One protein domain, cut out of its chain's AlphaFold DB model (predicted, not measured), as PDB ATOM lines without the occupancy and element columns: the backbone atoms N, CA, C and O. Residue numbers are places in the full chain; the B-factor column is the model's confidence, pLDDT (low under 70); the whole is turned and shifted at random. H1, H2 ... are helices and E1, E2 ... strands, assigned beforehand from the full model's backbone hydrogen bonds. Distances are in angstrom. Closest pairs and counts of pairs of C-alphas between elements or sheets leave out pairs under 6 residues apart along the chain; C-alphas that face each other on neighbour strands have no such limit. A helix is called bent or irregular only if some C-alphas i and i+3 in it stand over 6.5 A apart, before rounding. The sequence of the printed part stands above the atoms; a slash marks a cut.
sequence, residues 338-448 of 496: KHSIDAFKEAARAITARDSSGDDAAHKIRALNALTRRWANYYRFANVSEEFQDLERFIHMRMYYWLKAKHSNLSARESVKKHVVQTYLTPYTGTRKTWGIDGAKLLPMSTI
ATOM      1  N   LYS A 338     115.364 101.018 -41.220       94.00
ATOM      2  CA  LYS A 338     114.522  99.826 -41.066       94.00
ATOM      3  C   LYS A 338     115.332  98.644 -40.531       94.00
ATOM      4  O   LYS A 338     114.880  97.969 -39.612       94.00
ATOM      5  N   HIS A 339     116.538  98.452 -41.064       89.06
ATOM      6  CA  HIS A 339     117.462  97.420 -40.608       89.06
ATOM      7  C   HIS A 339     117.769  97.567 -39.105       89.06
ATOM      8  O   HIS A 339     117.590  96.612 -38.357       89.06
ATOM      9  N   SER A 340     118.108  98.768 -38.625       90.56
ATOM     10  CA  SER A 340     118.385  99.023 -37.202       90.56
ATOM     11  C   SER A 340     117.188  98.764 -36.279       90.56
ATOM     12  O   SER A 340     117.357  98.330 -35.134       90.56
ATOM     13  N   ILE A 341     115.970  99.042 -36.753       94.56
ATOM     14  CA  ILE A 341     114.722  98.758 -36.030       94.56
ATOM     15  C   ILE A 341     114.471  97.247 -35.973       94.56
ATOM     16  O   ILE A 341     114.114  96.716 -34.919       94.56
ATOM     17  N   ASP A 342     114.639  96.550 -37.093       92.31
ATOM     18  CA  ASP A 342     114.401  95.110 -37.181       92.31
ATOM     19  C   ASP A 342     115.445  94.338 -36.353       92.31
ATOM     20  O   ASP A 342     115.073  93.467 -35.566       92.31
ATOM     21  N   ALA A 343     116.708  94.766 -36.384       88.94
ATOM     22  CA  ALA A 343     117.796  94.277 -35.538       88.94
ATOM     23  C   ALA A 343     117.477  94.398 -34.034       88.94
ATOM     24  O   ALA A 343     117.620  93.442 -33.268       88.94
ATOM     25  N   PHE A 344     116.957  95.552 -33.602       92.75
ATOM     26  CA  PHE A 344     116.492  95.743 -32.226       92.75
ATOM     27  C   PHE A 344     115.362  94.777 -31.855       92.75
ATOM     28  O   PHE A 344     115.366  94.180 -30.773       92.75
ATOM     29  N   LYS A 345     114.384  94.606 -32.753       94.94
ATOM     30  CA  LYS A 345     113.264  93.687 -32.530       94.94
ATOM     31  C   LYS A 345     113.742  92.239 -32.437       94.94
ATOM     32  O   LYS A 345     113.248  91.521 -31.571       94.94
ATOM     33  N   GLU A 346     114.700  91.824 -33.262       92.19
ATOM     34  CA  GLU A 346     115.317  90.494 -33.186       92.19
ATOM     35  C   GLU A 346     116.072  90.283 -31.871       92.19
ATOM     36  O   GLU A 346     115.855  89.275 -31.197       92.19
ATOM     37  N   ALA A 347     116.859  91.262 -31.419       90.06
ATOM     38  CA  ALA A 347     117.513  91.194 -30.111       90.06
ATOM     39  C   ALA A 347     116.494  91.029 -28.969       90.06
ATOM     40  O   ALA A 347     116.646  90.175 -28.095       90.06
ATOM     41  N   ALA A 348     115.408  91.804 -28.993       93.69
ATOM     42  CA  ALA A 348     114.341  91.689 -28.006       93.69
ATOM     43  C   ALA A 348     113.595  90.343 -28.101       93.69
ATOM     44  O   ALA A 348     113.212  89.785 -27.067       93.69
ATOM     45  N   ARG A 349     113.402  89.791 -29.310       94.50
ATOM     46  CA  ARG A 349     112.837  88.445 -29.523       94.50
ATOM     47  C   ARG A 349     113.730  87.373 -28.914       94.50
ATOM     48  O   ARG A 349     113.195  86.544 -28.187       94.50
ATOM     49  N   ALA A 350     115.040  87.443 -29.145       91.88
ATOM     50  CA  ALA A 350     116.022  86.519 -28.587       91.88
ATOM     51  C   ALA A 350     116.030  86.555 -27.050       91.88
ATOM     52  O   ALA A 350     115.938  85.512 -26.412       91.88
ATOM     53  N   ILE A 351     116.015  87.750 -26.440       92.75
ATOM     54  CA  ILE A 351     115.912  87.888 -24.975       92.75
ATOM     55  C   ILE A 351     114.626  87.232 -24.453       92.75
ATOM     56  O   ILE A 351     114.637  86.613 -23.395       92.75
ATOM     57  N   THR A 352     113.519  87.347 -25.184       93.69
ATOM     58  CA  THR A 352     112.193  86.848 -24.776       93.69
ATOM     59  C   THR A 352     111.790  85.555 -25.491       93.69
ATOM     60  O   THR A 352     110.599  85.318 -25.722       93.69
ATOM     61  N   ALA A 353     112.757  84.727 -25.895       92.44
ATOM     62  CA  ALA A 353     112.497  83.477 -26.599       92.44
ATOM     63  C   ALA A 353     111.644  82.518 -25.742       92.44
ATOM     64  O   ALA A 353     111.650  82.589 -24.511       92.44
ATOM     65  N   ARG A 354     110.824  81.672 -26.375       84.31
ATOM     66  CA  ARG A 354     109.793  80.885 -25.663       84.31
ATOM     67  C   ARG A 354     110.381  79.756 -24.812       84.31
ATOM     68  O   ARG A 354     109.819  79.431 -23.770       84.31
ATOM     69  N   ASP A 355     111.485  79.187 -25.270       87.75
ATOM     70  CA  ASP A 355     112.333  78.225 -24.560       87.75
ATOM     71  C   ASP A 355     112.990  78.823 -23.304       87.75
ATOM     72  O   ASP A 355     113.273  78.101 -22.357       87.75
ATOM     73  N   SER A 356     113.122  80.148 -23.235       88.81
ATOM     74  CA  SER A 356     113.641  80.870 -22.068       88.81
ATOM     75  C   SER A 356     112.585  81.206 -20.999       88.81
ATOM     76  O   SER A 356     112.782  82.103 -20.183       88.81
ATOM     77  N   SER A 357     111.416  80.554 -21.008       85.06
ATOM     78  CA  SER A 357     110.312  80.829 -20.063       85.06
ATOM     79  C   SER A 357     110.614  80.406 -18.617       85.06
ATOM     80  O   SER A 357     110.001  80.918 -17.671       85.06
ATOM     81  N   GLY A 358     111.594  79.517 -18.429       86.12
ATOM     82  CA  GLY A 358     112.124  79.137 -17.119       86.12
ATOM     83  C   GLY A 358     112.864  80.275 -16.409       86.12
ATOM     84  O   GLY A 358     112.812  80.351 -15.182       86.12
ATOM     85  N   ASP A 359     113.448  81.208 -17.163       91.12
ATOM     86  CA  ASP A 359     114.338  82.249 -16.644       91.12
ATOM     87  C   ASP A 359     113.656  83.206 -15.661       91.12
ATOM     88  O   ASP A 359     112.436  83.402 -15.663       91.12
ATOM     89  N   ASP A 360     114.470  83.864 -14.841       93.88
ATOM     90  CA  ASP A 360     114.011  84.903 -13.932       93.88
ATOM     91  C   ASP A 360     113.480  86.142 -14.684       93.88
ATOM     92  O   ASP A 360     114.114  86.695 -15.591       93.88
ATOM     93  N   ALA A 361     112.301  86.612 -14.272       95.44
ATOM     94  CA  ALA A 361     111.633  87.749 -14.891       95.44
ATOM     95  C   ALA A 361     112.388  89.065 -14.644       95.44
ATOM     96  O   ALA A 361     112.441  89.904 -15.550       95.44
ATOM     97  N   ALA A 362     113.013  89.248 -13.473       96.00
ATOM     98  CA  ALA A 362     113.798  90.449 -13.198       96.00
ATOM     99  C   ALA A 362     115.035  90.519 -14.111       96.00
ATOM    100  O   ALA A 362     115.322  91.577 -14.677       96.00
ATOM    101  N   HIS A 363     115.722  89.395 -14.342       95.00
ATOM    102  CA  HIS A 363     116.815  89.303 -15.317       95.00
ATOM    103  C   HIS A 363     116.379  89.661 -16.741       95.00
ATOM    104  O   HIS A 363     117.049  90.467 -17.390       95.00
ATOM    105  N   LYS A 364     115.236  89.149 -17.217       95.19
ATOM    106  CA  LYS A 364     114.699  89.517 -18.542       95.19
ATOM    107  C   LYS A 364     114.427  91.012 -18.656       95.19
ATOM    108  O   LYS A 364     114.797  91.629 -19.654       95.19
ATOM    109  N   ILE A 365     113.842  91.615 -17.621       97.19
ATOM    110  CA  ILE A 365     113.592  93.059 -17.575       97.19
ATOM    111  C   ILE A 365     114.906  93.843 -17.620       97.19
ATOM    112  O   ILE A 365     115.015  94.798 -18.386       97.19
ATOM    113  N   ARG A 366     115.926  93.445 -16.850       96.31
ATOM    114  CA  ARG A 366     117.246  94.101 -16.875       96.31
ATOM    115  C   ARG A 366     117.905  93.995 -18.254       96.31
ATOM    116  O   ARG A 366     118.414  95.000 -18.744       96.31
ATOM    117  N   ALA A 367     117.834  92.830 -18.899       93.94
ATOM    118  CA  ALA A 367     118.364  92.620 -20.247       93.94
ATOM    119  C   ALA A 367     117.653  93.499 -21.293       93.94
ATOM    120  O   ALA A 367     118.309  94.196 -22.068       93.94
ATOM    121  N   LEU A 368     116.314  93.537 -21.271       95.62
ATOM    122  CA  LEU A 368     115.526  94.418 -22.139       95.62
ATOM    123  C   LEU A 368     115.829  95.897 -21.872       95.62
ATOM    124  O   LEU A 368     115.959  96.672 -22.813       95.62
ATOM    125  N   ASN A 369     115.997  96.299 -20.612       96.38
ATOM    126  CA  ASN A 369     116.357  97.672 -20.261       96.38
ATOM    127  C   ASN A 369     117.742  98.062 -20.777       96.38
ATOM    128  O   ASN A 369     117.907  99.182 -21.253       96.38
ATOM    129  N   ALA A 370     118.729  97.168 -20.689       93.88
ATOM    130  CA  ALA A 370     120.062  97.411 -21.233       93.88
ATOM    131  C   ALA A 370     120.011  97.605 -22.758       93.88
ATOM    132  O   ALA A 370     120.579  98.567 -23.274       93.88
ATOM    133  N   LEU A 371     119.257  96.752 -23.464       92.75
ATOM    134  CA  LEU A 371     119.011  96.889 -24.902       92.75
ATOM    135  C   LEU A 371     118.318  98.222 -25.239       92.75
ATOM    136  O   LEU A 371     118.813  98.972 -26.079       92.75
ATOM    137  N   THR A 372     117.215  98.542 -24.554       93.94
ATOM    138  CA  THR A 372     116.440  99.779 -24.744       93.94
ATOM    139  C   THR A 372     117.284 101.023 -24.504       93.94
ATOM    140  O   THR A 372     117.261 101.927 -25.332       93.94
ATOM    141  N   ARG A 373     118.046 101.081 -23.402       94.12
ATOM    142  CA  ARG A 373     118.885 102.244 -23.071       94.12
ATOM    143  C   ARG A 373     119.948 102.485 -24.126       94.12
ATOM    144  O   ARG A 373     120.064 103.609 -24.594       94.12
ATOM    145  N   ARG A 374     120.685 101.442 -24.517       89.62
ATOM    146  CA  ARG A 374     121.734 101.554 -25.539       89.62
ATOM    147  C   ARG A 374     121.161 102.050 -26.863       89.62
ATOM    148  O   ARG A 374     121.637 103.045 -27.396       89.62
ATOM    149  N   TRP A 375     120.106 101.399 -27.353       93.06
ATOM    150  CA  TRP A 375     119.503 101.760 -28.635       93.06
ATOM    151  C   TRP A 375     118.939 103.186 -28.606       93.06
ATOM    152  O   TRP A 375     119.252 104.003 -29.468       93.06
ATOM    153  N   ALA A 376     118.170 103.531 -27.573       93.12
ATOM    154  CA  ALA A 376     117.583 104.858 -27.468       93.12
ATOM    155  C   ALA A 376     118.633 105.956 -27.259       93.12
ATOM    156  O   ALA A 376     118.482 107.023 -27.837       93.12
ATOM    157  N   ASN A 377     119.709 105.720 -26.498       91.31
ATOM    158  CA  ASN A 377     120.779 106.711 -26.328       91.31
ATOM    159  C   ASN A 377     121.507 107.020 -27.641       91.31
ATOM    160  O   ASN A 377     121.855 108.176 -27.861       91.31
ATOM    161  N   TYR A 378     121.680 106.028 -28.517       90.56
ATOM    162  CA  TYR A 378     122.249 106.242 -29.847       90.56
ATOM    163  C   TYR A 378     121.303 107.060 -30.742       90.56
ATOM    164  O   TYR A 378     121.703 108.056 -31.341       90.56
ATOM    165  N   TYR A 379     120.016 106.698 -30.776       93.50
ATOM    166  CA  TYR A 379     119.037 107.317 -31.676       93.50
ATOM    167  C   TYR A 379     118.323 108.562 -31.116       93.50
ATOM    168  O   TYR A 379     117.594 109.215 -31.859       93.50
ATOM    169  N   ARG A 380     118.529 108.953 -29.846       92.31
ATOM    170  CA  ARG A 380     117.824 110.091 -29.198       92.31
ATOM    171  C   ARG A 380     118.017 111.442 -29.889       92.31
ATOM    172  O   ARG A 380     117.305 112.390 -29.561       92.31
ATOM    173  N   PHE A 381     119.003 111.525 -30.778       90.69
ATOM    174  CA  PHE A 381     119.362 112.711 -31.544       90.69
ATOM    175  C   PHE A 381     118.638 112.838 -32.891       90.69
ATOM    176  O   PHE A 381     118.706 113.888 -33.524       90.69
ATOM    177  N   ALA A 382     117.936 111.787 -33.314       91.38
ATOM    178  CA  ALA A 382     117.188 111.725 -34.562       91.38
ATOM    179  C   ALA A 382     115.682 112.001 -34.353       91.38
ATOM    180  O   ALA A 382     115.183 112.168 -33.233       91.38
ATOM    181  N   ASN A 383     114.917 112.042 -35.444       91.44
ATOM    182  CA  ASN A 383     113.463 112.195 -35.441       91.44
ATOM    183  C   ASN A 383     112.768 110.871 -35.066       91.44
ATOM    184  O   ASN A 383     112.266 110.178 -35.938       91.44
ATOM    185  N   VAL A 384     112.744 110.531 -33.770       92.50
ATOM    186  CA  VAL A 384     112.435 109.158 -33.292       92.50
ATOM    187  C   VAL A 384     111.179 108.991 -32.433       92.50
ATOM    188  O   VAL A 384     111.002 107.963 -31.782       92.50
ATOM    189  N   SER A 385     110.321 110.011 -32.340       91.50
ATOM    190  CA  SER A 385     109.171 109.980 -31.419       91.50
ATOM    191  C   SER A 385     108.228 108.805 -31.670       91.50
ATOM    192  O   SER A 385     107.781 108.166 -30.720       91.50
ATOM    193  N   GLU A 386     107.910 108.552 -32.938       92.44
ATOM    194  CA  GLU A 386     106.992 107.490 -33.356       92.44
ATOM    195  C   GLU A 386     107.655 106.126 -33.143       92.44
ATOM    196  O   GLU A 386     107.090 105.236 -32.509       92.44
ATOM    197  N   GLU A 387     108.915 106.005 -33.560       94.56
ATOM    198  CA  GLU A 387     109.717 104.793 -33.450       94.56
ATOM    199  C   GLU A 387     109.905 104.373 -31.984       94.56
ATOM    200  O   GLU A 387     109.789 103.191 -31.661       94.56
ATOM    201  N   PHE A 388     110.123 105.326 -31.070       95.31
ATOM    202  CA  PHE A 388     110.229 105.048 -29.634       95.31
ATOM    203  C   PHE A 388     108.917 104.507 -29.059       95.31
ATOM    204  O   PHE A 388     108.942 103.573 -28.257       95.31
ATOM    205  N   GLN A 389     107.770 105.062 -29.458       95.06
ATOM    206  CA  GLN A 389     106.462 104.582 -28.999       95.06
ATOM    207  C   GLN A 389     106.156 103.178 -29.535       95.06
ATOM    208  O   GLN A 389     105.676 102.319 -28.789       95.06
ATOM    209  N   ASP A 390     106.468 102.921 -30.803       95.94
ATOM    210  CA  ASP A 390     106.226 101.626 -31.431       95.94
ATOM    211  C   ASP A 390     107.132 100.527 -30.868       95.94
ATOM    212  O   ASP A 390     106.657  99.428 -30.561       95.94
ATOM    213  N   LEU A 391     108.423 100.814 -30.671       96.50
ATOM    214  CA  LEU A 391     109.359  99.873 -30.055       96.50
ATOM    215  C   LEU A 391     109.047  99.624 -28.580       96.50
ATOM    216  O   LEU A 391     109.153  98.488 -28.112       96.50
ATOM    217  N   GLU A 392     108.592 100.644 -27.854       96.25
ATOM    218  CA  GLU A 392     108.100 100.467 -26.494       96.25
ATOM    219  C   GLU A 392     106.899  99.518 -26.451       96.25
ATOM    220  O   GLU A 392     106.916  98.539 -25.698       96.25
ATOM    221  N   ARG A 393     105.875  99.763 -27.282       96.94
ATOM    222  CA  ARG A 393     104.696  98.891 -27.379       96.94
ATOM    223  C   ARG A 393     105.113  97.463 -27.725       96.94
ATOM    224  O   ARG A 393     104.606  96.512 -27.128       96.94
ATOM    225  N   PHE A 394     106.056  97.310 -28.654       97.62
ATOM    226  CA  PHE A 394     106.593  96.017 -29.054       97.62
ATOM    227  C   PHE A 394     107.219  95.264 -27.872       97.62
ATOM    228  O   PHE A 394     106.803  94.139 -27.587       97.62
ATOM    229  N   ILE A 395     108.160  95.871 -27.142       97.00
ATOM    230  CA  ILE A 395     108.815  95.210 -26.001       97.00
ATOM    231  C   ILE A 395     107.816  94.936 -24.876       97.00
ATOM    232  O   ILE A 395     107.835  93.853 -24.289       97.00
ATOM    233  N   HIS A 396     106.915  95.878 -24.600       96.94
ATOM    234  CA  HIS A 396     105.880  95.704 -23.588       96.94
ATOM    235  C   HIS A 396     105.007  94.479 -23.895       96.94
ATOM    236  O   HIS A 396     104.751  93.657 -23.013       96.94
ATOM    237  N   MET A 397     104.593  94.299 -25.153       97.12
ATOM    238  CA  MET A 397     103.832  93.117 -25.565       97.12
ATOM    239  C   MET A 397     104.674  91.838 -25.546       97.12
ATOM    240  O   MET A 397     104.173  90.795 -25.128       97.12
ATOM    241  N   ARG A 398     105.953  91.893 -25.938       96.06
ATOM    242  CA  ARG A 398     106.870  90.744 -25.850       96.06
ATOM    243  C   ARG A 398     107.013  90.244 -24.418       96.06
ATOM    244  O   ARG A 398     106.831  89.052 -24.183       96.06
ATOM    245  N   MET A 399     107.259  91.149 -23.471       96.88
ATOM    246  CA  MET A 399     107.367  90.799 -22.057       96.88
ATOM    247  C   MET A 399     106.059  90.193 -21.534       96.88
ATOM    248  O   MET A 399     106.084  89.160 -20.873       96.88
ATOM    249  N   TYR A 400     104.907  90.762 -21.901       96.00
ATOM    250  CA  TYR A 400     103.602  90.204 -21.539       96.00
ATOM    251  C   TYR A 400     103.401  88.770 -22.053       96.00
ATOM    252  O   TYR A 400     102.993  87.890 -21.295       96.00
ATOM    253  N   TYR A 401     103.693  88.506 -23.330       94.88
ATOM    254  CA  TYR A 401     103.543  87.162 -23.889       94.88
ATOM    255  C   TYR A 401     104.541  86.164 -23.298       94.88
ATOM    256  O   TYR A 401     104.168  85.012 -23.074       94.88
ATOM    257  N   TRP A 402     105.765  86.598 -22.999       96.19
ATOM    258  CA  TRP A 402     106.751  85.767 -22.313       96.19
ATOM    259  C   TRP A 402     106.298  85.422 -20.884       96.19
ATOM    260  O   TRP A 402     106.292  84.249 -20.522       96.19
ATOM    261  N   LEU A 403     105.786  86.392 -20.113       95.06
ATOM    262  CA  LEU A 403     105.215  86.150 -18.777       95.06
ATOM    263  C   LEU A 403     104.026  85.185 -18.824       95.06
ATOM    264  O   LEU A 403     103.905  84.296 -17.985       95.06
ATOM    265  N   LYS A 404     103.161  85.306 -19.835       93.62
ATOM    266  CA  LYS A 404     102.075  84.339 -20.041       93.62
ATOM    267  C   LYS A 404     102.580  82.930 -20.334       93.62
ATOM    268  O   LYS A 404     101.949  81.976 -19.894       93.62
ATOM    269  N   ALA A 405     103.659  82.800 -21.103       91.88
ATOM    270  CA  ALA A 405     104.266  81.507 -21.392       91.88
ATOM    271  C   ALA A 405     104.930  80.912 -20.141       91.88
ATOM    272  O   ALA A 405     104.762  79.728 -19.889       91.88
ATOM    273  N   LYS A 406     105.595  81.734 -19.320       91.81
ATOM    274  CA  LYS A 406     106.154  81.327 -18.019       91.81
ATOM    275  C   LYS A 406     105.097  80.736 -17.084       91.81
ATOM    276  O   LYS A 406     105.368  79.780 -16.370       91.81
ATOM    277  N   HIS A 407     103.885  81.286 -17.121       90.69
ATOM    278  CA  HIS A 407     102.768  80.882 -16.264       90.69
ATOM    279  C   HIS A 407     101.730  80.008 -16.979       90.69
ATOM    280  O   HIS A 407     100.585  79.929 -16.538       90.69
ATOM    281  N   SER A 408     102.091  79.341 -18.083       85.06
ATOM    282  CA  SER A 408     101.134  78.567 -18.892       85.06
ATOM    283  C   SER A 408     100.533  77.354 -18.180       85.06
ATOM    284  O   SER A 408      99.527  76.832 -18.646       85.06
ATOM    285  N   ASN A 409     101.128  76.920 -17.068       82.00
ATOM    286  CA  ASN A 409     100.694  75.750 -16.299       82.00
ATOM    287  C   ASN A 409      99.490  76.039 -15.380       82.00
ATOM    288  O   ASN A 409      98.997  75.134 -14.715       82.00
ATOM    289  N   LEU A 410      99.007  77.285 -15.325       78.81
ATOM    290  CA  LEU A 410      97.774  77.619 -14.610       78.81
ATOM    291  C   LEU A 410      96.552  77.092 -15.384       78.81
ATOM    292  O   LEU A 410      96.465  77.231 -16.602       78.81
ATOM    293  N   SER A 411      95.577  76.544 -14.656       67.75
ATOM    294  CA  SER A 411      94.444  75.757 -15.177       67.75
ATOM    295  C   SER A 411      93.496  76.479 -16.152       67.75
ATOM    296  O   SER A 411      92.705  75.817 -16.820       67.75
ATOM    297  N   ALA A 412      93.564  77.812 -16.276       76.38
ATOM    298  CA  ALA A 412      92.750  78.577 -17.223       76.38
ATOM    299  C   ALA A 412      93.468  79.823 -17.774       76.38
ATOM    300  O   ALA A 412      94.161  80.548 -17.057       76.38
ATOM    301  N   ARG A 413      93.225  80.143 -19.054       73.69
ATOM    302  CA  ARG A 413      93.807  81.306 -19.760       73.69
ATOM    303  C   ARG A 413      93.472  82.649 -19.100       73.69
ATOM    304  O   ARG A 413      94.294  83.568 -19.132       73.69
ATOM    305  N   GLU A 414      92.276  82.772 -18.533       76.88
ATOM    306  CA  GLU A 414      91.845  83.968 -17.803       76.88
ATOM    307  C   GLU A 414      92.595  84.115 -16.474       76.88
ATOM    308  O   GLU A 414      93.094  85.202 -16.167       76.88
ATOM    309  N   SER A 415      92.813  83.003 -15.768       82.75
ATOM    310  CA  SER A 415      93.640  82.946 -14.559       82.75
ATOM    311  C   SER A 415      95.087  83.362 -14.835       82.75
ATOM    312  O   SER A 415      95.636  84.158 -14.077       82.75
ATOM    313  N   VAL A 416      95.680  82.936 -15.963       87.31
ATOM    314  CA  VAL A 416      97.034  83.366 -16.375       87.31
ATOM    315  C   VAL A 416      97.103  84.879 -16.571       87.31
ATOM    316  O   VAL A 416      98.005  85.533 -16.055       87.31
ATOM    317  N   LYS A 417      96.157  85.461 -17.322       89.69
ATOM    318  CA  LYS A 417      96.143  86.909 -17.586       89.69
ATOM    319  C   LYS A 417      96.017  87.697 -16.283       89.69
ATOM    320  O   LYS A 417      96.761  88.656 -16.086       89.69
ATOM    321  N   LYS A 418      95.080  87.298 -15.417       91.44
ATOM    322  CA  LYS A 418      94.846  87.949 -14.127       91.44
ATOM    323  C   LYS A 418      96.088  87.867 -13.242       91.44
ATOM    324  O   LYS A 418      96.513  88.902 -12.739       91.44
ATOM    325  N   HIS A 419      96.705  86.689 -13.145       92.12
ATOM    326  CA  HIS A 419      97.949  86.488 -12.407       92.12
ATOM    327  C   HIS A 419      99.070  87.391 -12.933       92.12
ATOM    328  O   HIS A 419      99.612  88.189 -12.181       92.12
ATOM    329  N   VAL A 420      99.355  87.366 -14.242       94.00
ATOM    330  CA  VAL A 420     100.419  88.194 -14.837       94.00
ATOM    331  C   VAL A 420     100.207  89.684 -14.548       94.00
ATOM    332  O   VAL A 420     101.146  90.383 -14.174       94.00
ATOM    333  N   VAL A 421      98.979  90.183 -14.695       94.19
ATOM    334  CA  VAL A 421      98.674  91.594 -14.426       94.19
ATOM    335  C   VAL A 421      98.813  91.924 -12.939       94.19
ATOM    336  O   VAL A 421      99.426  92.931 -12.611       94.19
ATOM    337  N   GLN A 422      98.278  91.097 -12.042       93.75
ATOM    338  CA  GLN A 422      98.333  91.357 -10.601       93.75
ATOM    339  C   GLN A 422      99.753  91.257 -10.036       93.75
ATOM    340  O   GLN A 422     100.101  92.020  -9.141       93.75
ATOM    341  N   THR A 423     100.570  90.349 -10.569       94.12
ATOM    342  CA  THR A 423     101.927  90.092 -10.077       94.12
ATOM    343  C   THR A 423     102.956  91.055 -10.660       94.12
ATOM    344  O   THR A 423     103.831  91.510  -9.932       94.12
ATOM    345  N   TYR A 424     102.874  91.373 -11.958       96.69
ATOM    346  CA  TYR A 424     103.953  92.083 -12.659       96.69
ATOM    347  C   TYR A 424     103.598  93.504 -13.100       96.69
ATOM    348  O   TYR A 424     104.502  94.259 -13.452       96.69
ATOM    349  N   LEU A 425     102.322  93.904 -13.159       96.56
ATOM    350  CA  LEU A 425     101.986  95.264 -13.590       96.56
ATOM    351  C   LEU A 425     102.207  96.243 -12.434       96.56
ATOM    352  O   LEU A 425     101.432  96.291 -11.483       96.56
ATOM    353  N   THR A 426     103.240  97.074 -12.543       95.00
ATOM    354  CA  THR A 426     103.650  98.009 -11.492       95.00
ATOM    355  C   THR A 426     103.585  99.465 -11.972       95.00
ATOM    356  O   THR A 426     103.784  99.734 -13.163       95.00
ATOM    357  N   PRO A 427     103.308 100.442 -11.088       93.69
ATOM    358  CA  PRO A 427     103.449 101.858 -11.418       93.69
ATOM    359  C   PRO A 427     104.889 102.217 -11.820       93.69
ATOM    360  O   PRO A 427     105.856 101.795 -11.176       93.69
ATOM    361  N   TYR A 428     105.036 103.033 -12.863       91.00
ATOM    362  CA  TYR A 428     106.315 103.599 -13.295       91.00
ATOM    363  C   TYR A 428     106.448 105.054 -12.834       91.00
ATOM    364  O   TYR A 428     107.214 105.325 -11.913       91.00
ATOM    365  N   THR A 429     105.660 105.963 -13.420       87.12
ATOM    366  CA  THR A 429     105.582 107.391 -13.061       87.12
ATOM    367  C   THR A 429     104.167 107.926 -13.303       87.12
ATOM    368  O   THR A 429     103.550 107.619 -14.323       87.12
ATOM    369  N   GLY A 430     103.629 108.728 -12.376       85.31
ATOM    370  CA  GLY A 430     102.254 109.237 -12.470       85.31
ATOM    371  C   GLY A 430     101.227 108.109 -12.654       85.31
ATOM    372  O   GLY A 430     101.224 107.133 -11.909       85.31
ATOM    373  N   THR A 431     100.377 108.217 -13.678       86.19
ATOM    374  CA  THR A 431      99.380 107.190 -14.045       86.19
ATOM    375  C   THR A 431      99.953 106.050 -14.895       86.19
ATOM    376  O   THR A 431      99.261 105.064 -15.164       86.19
ATOM    377  N   ARG A 432     101.215 106.154 -15.326       90.62
ATOM    378  CA  ARG A 432     101.849 105.193 -16.228       90.62
ATOM    379  C   ARG A 432     102.239 103.921 -15.485       90.62
ATOM    380  O   ARG A 432     102.913 103.973 -14.457       90.62
ATOM    381  N   LYS A 433     101.882 102.769 -16.053       94.00
ATOM    382  CA  LYS A 433     102.268 101.437 -15.564       94.00
ATOM    383  C   LYS A 433     103.209 100.746 -16.549       94.00
ATOM    384  O   LYS A 433     103.229 101.086 -17.728       94.00
ATOM    385  N   THR A 434     103.985  99.791 -16.052       96.75
ATOM    386  CA  THR A 434     104.894  98.947 -16.840       96.75
ATOM    387  C   THR A 434     105.033  97.571 -16.183       96.75
ATOM    388  O   THR A 434     104.538  97.359 -15.076       96.75
ATOM    389  N   TRP A 435     105.712  96.632 -16.838       97.50
ATOM    390  CA  TRP A 435     106.049  95.340 -16.239       97.50
ATOM    391  C   TRP A 435     107.225  95.481 -15.272       97.50
ATOM    392  O   TRP A 435     108.238  96.084 -15.618       97.50
ATOM    393  N   GLY A 436     107.122  94.921 -14.072       96.44
ATOM    394  CA  GLY A 436     108.175  94.982 -13.070       96.44
ATOM    395  C   GLY A 436     108.020  93.953 -11.959       96.44
ATOM    396  O   GLY A 436     106.911  93.543 -11.635       96.44
ATOM    397  N   ILE A 437     109.153  93.539 -11.398       96.56
ATOM    398  CA  ILE A 437     109.271  92.615 -10.265       96.56
ATOM    399  C   ILE A 437     110.649  92.811  -9.615       96.56
ATOM    400  O   ILE A 437     111.590  93.213 -10.299       96.56
ATOM    401  N   ASP A 438     110.765  92.591  -8.304       92.12
ATOM    402  CA  ASP A 438     112.030  92.640  -7.545       92.12
ATOM    403  C   ASP A 438     112.873  93.902  -7.801       92.12
ATOM    404  O   ASP A 438     114.075  93.861  -8.071       92.12
ATOM    405  N   GLY A 439     112.206  95.060  -7.798       91.25
ATOM    406  CA  GLY A 439     112.821  96.368  -8.051       91.25
ATOM    407  C   GLY A 439     113.182  96.642  -9.517       91.25
ATOM    408  O   GLY A 439     113.425  97.795  -9.877       91.25
ATOM    409  N   ALA A 440     113.162  95.640 -10.400       95.62
ATOM    410  CA  ALA A 440     113.335  95.831 -11.833       95.62
ATOM    411  C   ALA A 440     112.016  96.294 -12.468       95.62
ATOM    412  O   ALA A 440     110.987  95.636 -12.335       95.62
ATOM    413  N   LYS A 441     112.041  97.414 -13.198       96.75
ATOM    414  CA  LYS A 441     110.896  97.926 -13.970       96.75
ATOM    415  C   LYS A 441     111.289  98.078 -15.429       96.75
ATOM    416  O   LYS A 441     112.335  98.659 -15.714       96.75
ATOM    417  N   LEU A 442     110.467  97.574 -16.342       97.19
ATOM    418  CA  LEU A 442     110.687  97.694 -17.777       97.19
ATOM    419  C   LEU A 442     110.607  99.169 -18.179       97.19
ATOM    420  O   LEU A 442     109.591  99.828 -17.956       97.19
ATOM    421  N   LEU A 443     111.697  99.667 -18.752       95.44
ATOM    422  CA  LEU A 443     111.898 101.051 -19.146       95.44
ATOM    423  C   LEU A 443     110.988 101.393 -20.329       95.44
ATOM    424  O   LEU A 443     111.188 100.848 -21.419       95.44
ATOM    425  N   PRO A 444     110.027 102.316 -20.163       94.56
ATOM    426  CA  PRO A 444     109.251 102.799 -21.289       94.56
ATOM    427  C   PRO A 444     110.144 103.694 -22.161       94.56
ATOM    428  O   PRO A 444     110.569 104.765 -21.724       94.56
ATOM    429  N   MET A 445     110.473 103.248 -23.376       93.31
ATOM    430  CA  MET A 445     111.448 103.912 -24.254       93.31
ATOM    431  C   MET A 445     111.090 105.375 -24.546       93.31
ATOM    432  O   MET A 445     111.971 106.228 -24.586       93.31
ATOM    433  N   SER A 446     109.803 105.701 -24.654       89.56
ATOM    434  CA  SER A 446     109.336 107.078 -24.876       89.56
ATOM    435  C   SER A 446     109.561 108.030 -23.689       89.56
ATOM    436  O   SER A 446     109.309 109.224 -23.822       89.56
ATOM    437  N   THR A 447     110.024 107.536 -22.532       91.31
ATOM    438  CA  THR A 447     110.454 108.387 -21.399       91.31
ATOM    439  C   THR A 447     111.892 108.873 -21.521       91.31
ATOM    440  O   THR A 447     112.307 109.736 -20.752       91.31
ATOM    441  N   ILE A 448     112.657 108.325 -22.465       90.62
ATOM    442  CA  ILE A 448     114.038 108.730 -22.699       90.62
ATOM    443  C   ILE A 448     114.025 110.086 -23.398       90.62
ATOM    444  O   ILE A 448     113.362 110.277 -24.420       90.62
TER     445      ILE A 448
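Overview. This is residues 338 to 448 of the 496 residues of an uncharacterized protein of Ktedonobacteraceae bacterium (UniProt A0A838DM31). A small two-stranded hairpin, E1 and E2, has its E2 strand near H3 and H4, on the side away from H1, of an up-and-down bundle of three helices, H1, H3 and H4, whose centres make a triangle. H5 crosses H4 steeply near one end of the bundle, and the short H2 is at that same end. The printed part has 111 residues, with five named helices and then two named strands along the chain, in the order H1 H2 H3 H4 H5 E1 E2; the sheet E1 - E2 is antiparallel and the class is mostly helix. The whole is compact, with a radius of gyration of the C-alphas of 14.2 A, and spans 47 by 33 by 21 A.

Arrangement. Look first at E1, residues 425 to 429, and E2, residues 432 to 437, a hairpin of antiparallel neighbours at 127 degrees; N 426 and O 434 are 2.9 A apart, and N 428 and O 432 are 2.8 A apart, both within hydrogen-bond range. Residues 436 to 437 of E2 also pair, antiparallel, with residues 440 to 441. The closest C-alphas of E2 and H3, residues 361 to 379, are those of Ile 437 and Ala 362, 5.8 A apart. Next find the hub, H4, residues 385 to 406: its closest C-alpha to E2 is that of His 396, 7.4 A from that of Trp 435. H3 and H4 form a helical hairpin and touch at Ala 376 and Phe 388, the closest C-alphas, 7.7 A apart, at a shallow tilt of 14 degrees, opposite ways. H1, residues 338 to 351, touches H3, closest at the C-alphas of Ala 348 and Leu 368, 6.6 A apart, at a shallow tilt of 15 degrees, opposite ways. With residues 345 to 349 alone, H1 touches H4, closest at the C-alphas of Ala 348 and Ile 395, 6.9 A apart, at a shallow tilt of 22 degrees, the same way. H5, residues 413 to 424, touches H4 with residues 416 to 420 alone, closest at the C-alphas of Val 416 and Lys 404, 6.3 A apart, at a steep tilt of 63 degrees. H2, residues 354 to 358, touches H4 at Ser 357 and Lys 406, the closest C-alphas, 4.7 A apart. H1 and E2 are apart. Each O i to N i+4 pair is within hydrogen-bond range in H1, H3, H4 and H5; in H2 0 of 1 is, and 1 of 2 O i to N i+3 pairs.

Along the chain. Find C-alpha 338 at (114.522, 99.826, -41.066); from there H1 runs 20.1 A. H2 spans 9.0 A and is irregular, C-alphas 355 and 358 being 7.5 A apart. H3 runs 26.8 A; H4 runs 31.8 A from C-alpha 385 at (109.171, 109.980, -31.419). H5 covers 16.4 A, E1 12.7 A, and E2 15.8 A, ending at C-alpha 437, (109.271, 92.615, -10.265).

Size, cuts and confidence. The two C-alphas farthest apart, those of Phe 381 and Ser 411, are 47.5 A apart. The printed part has no cut and no long link. Mean pLDDT of the printed part is 92.1; look at residue 411 for the one value under 70.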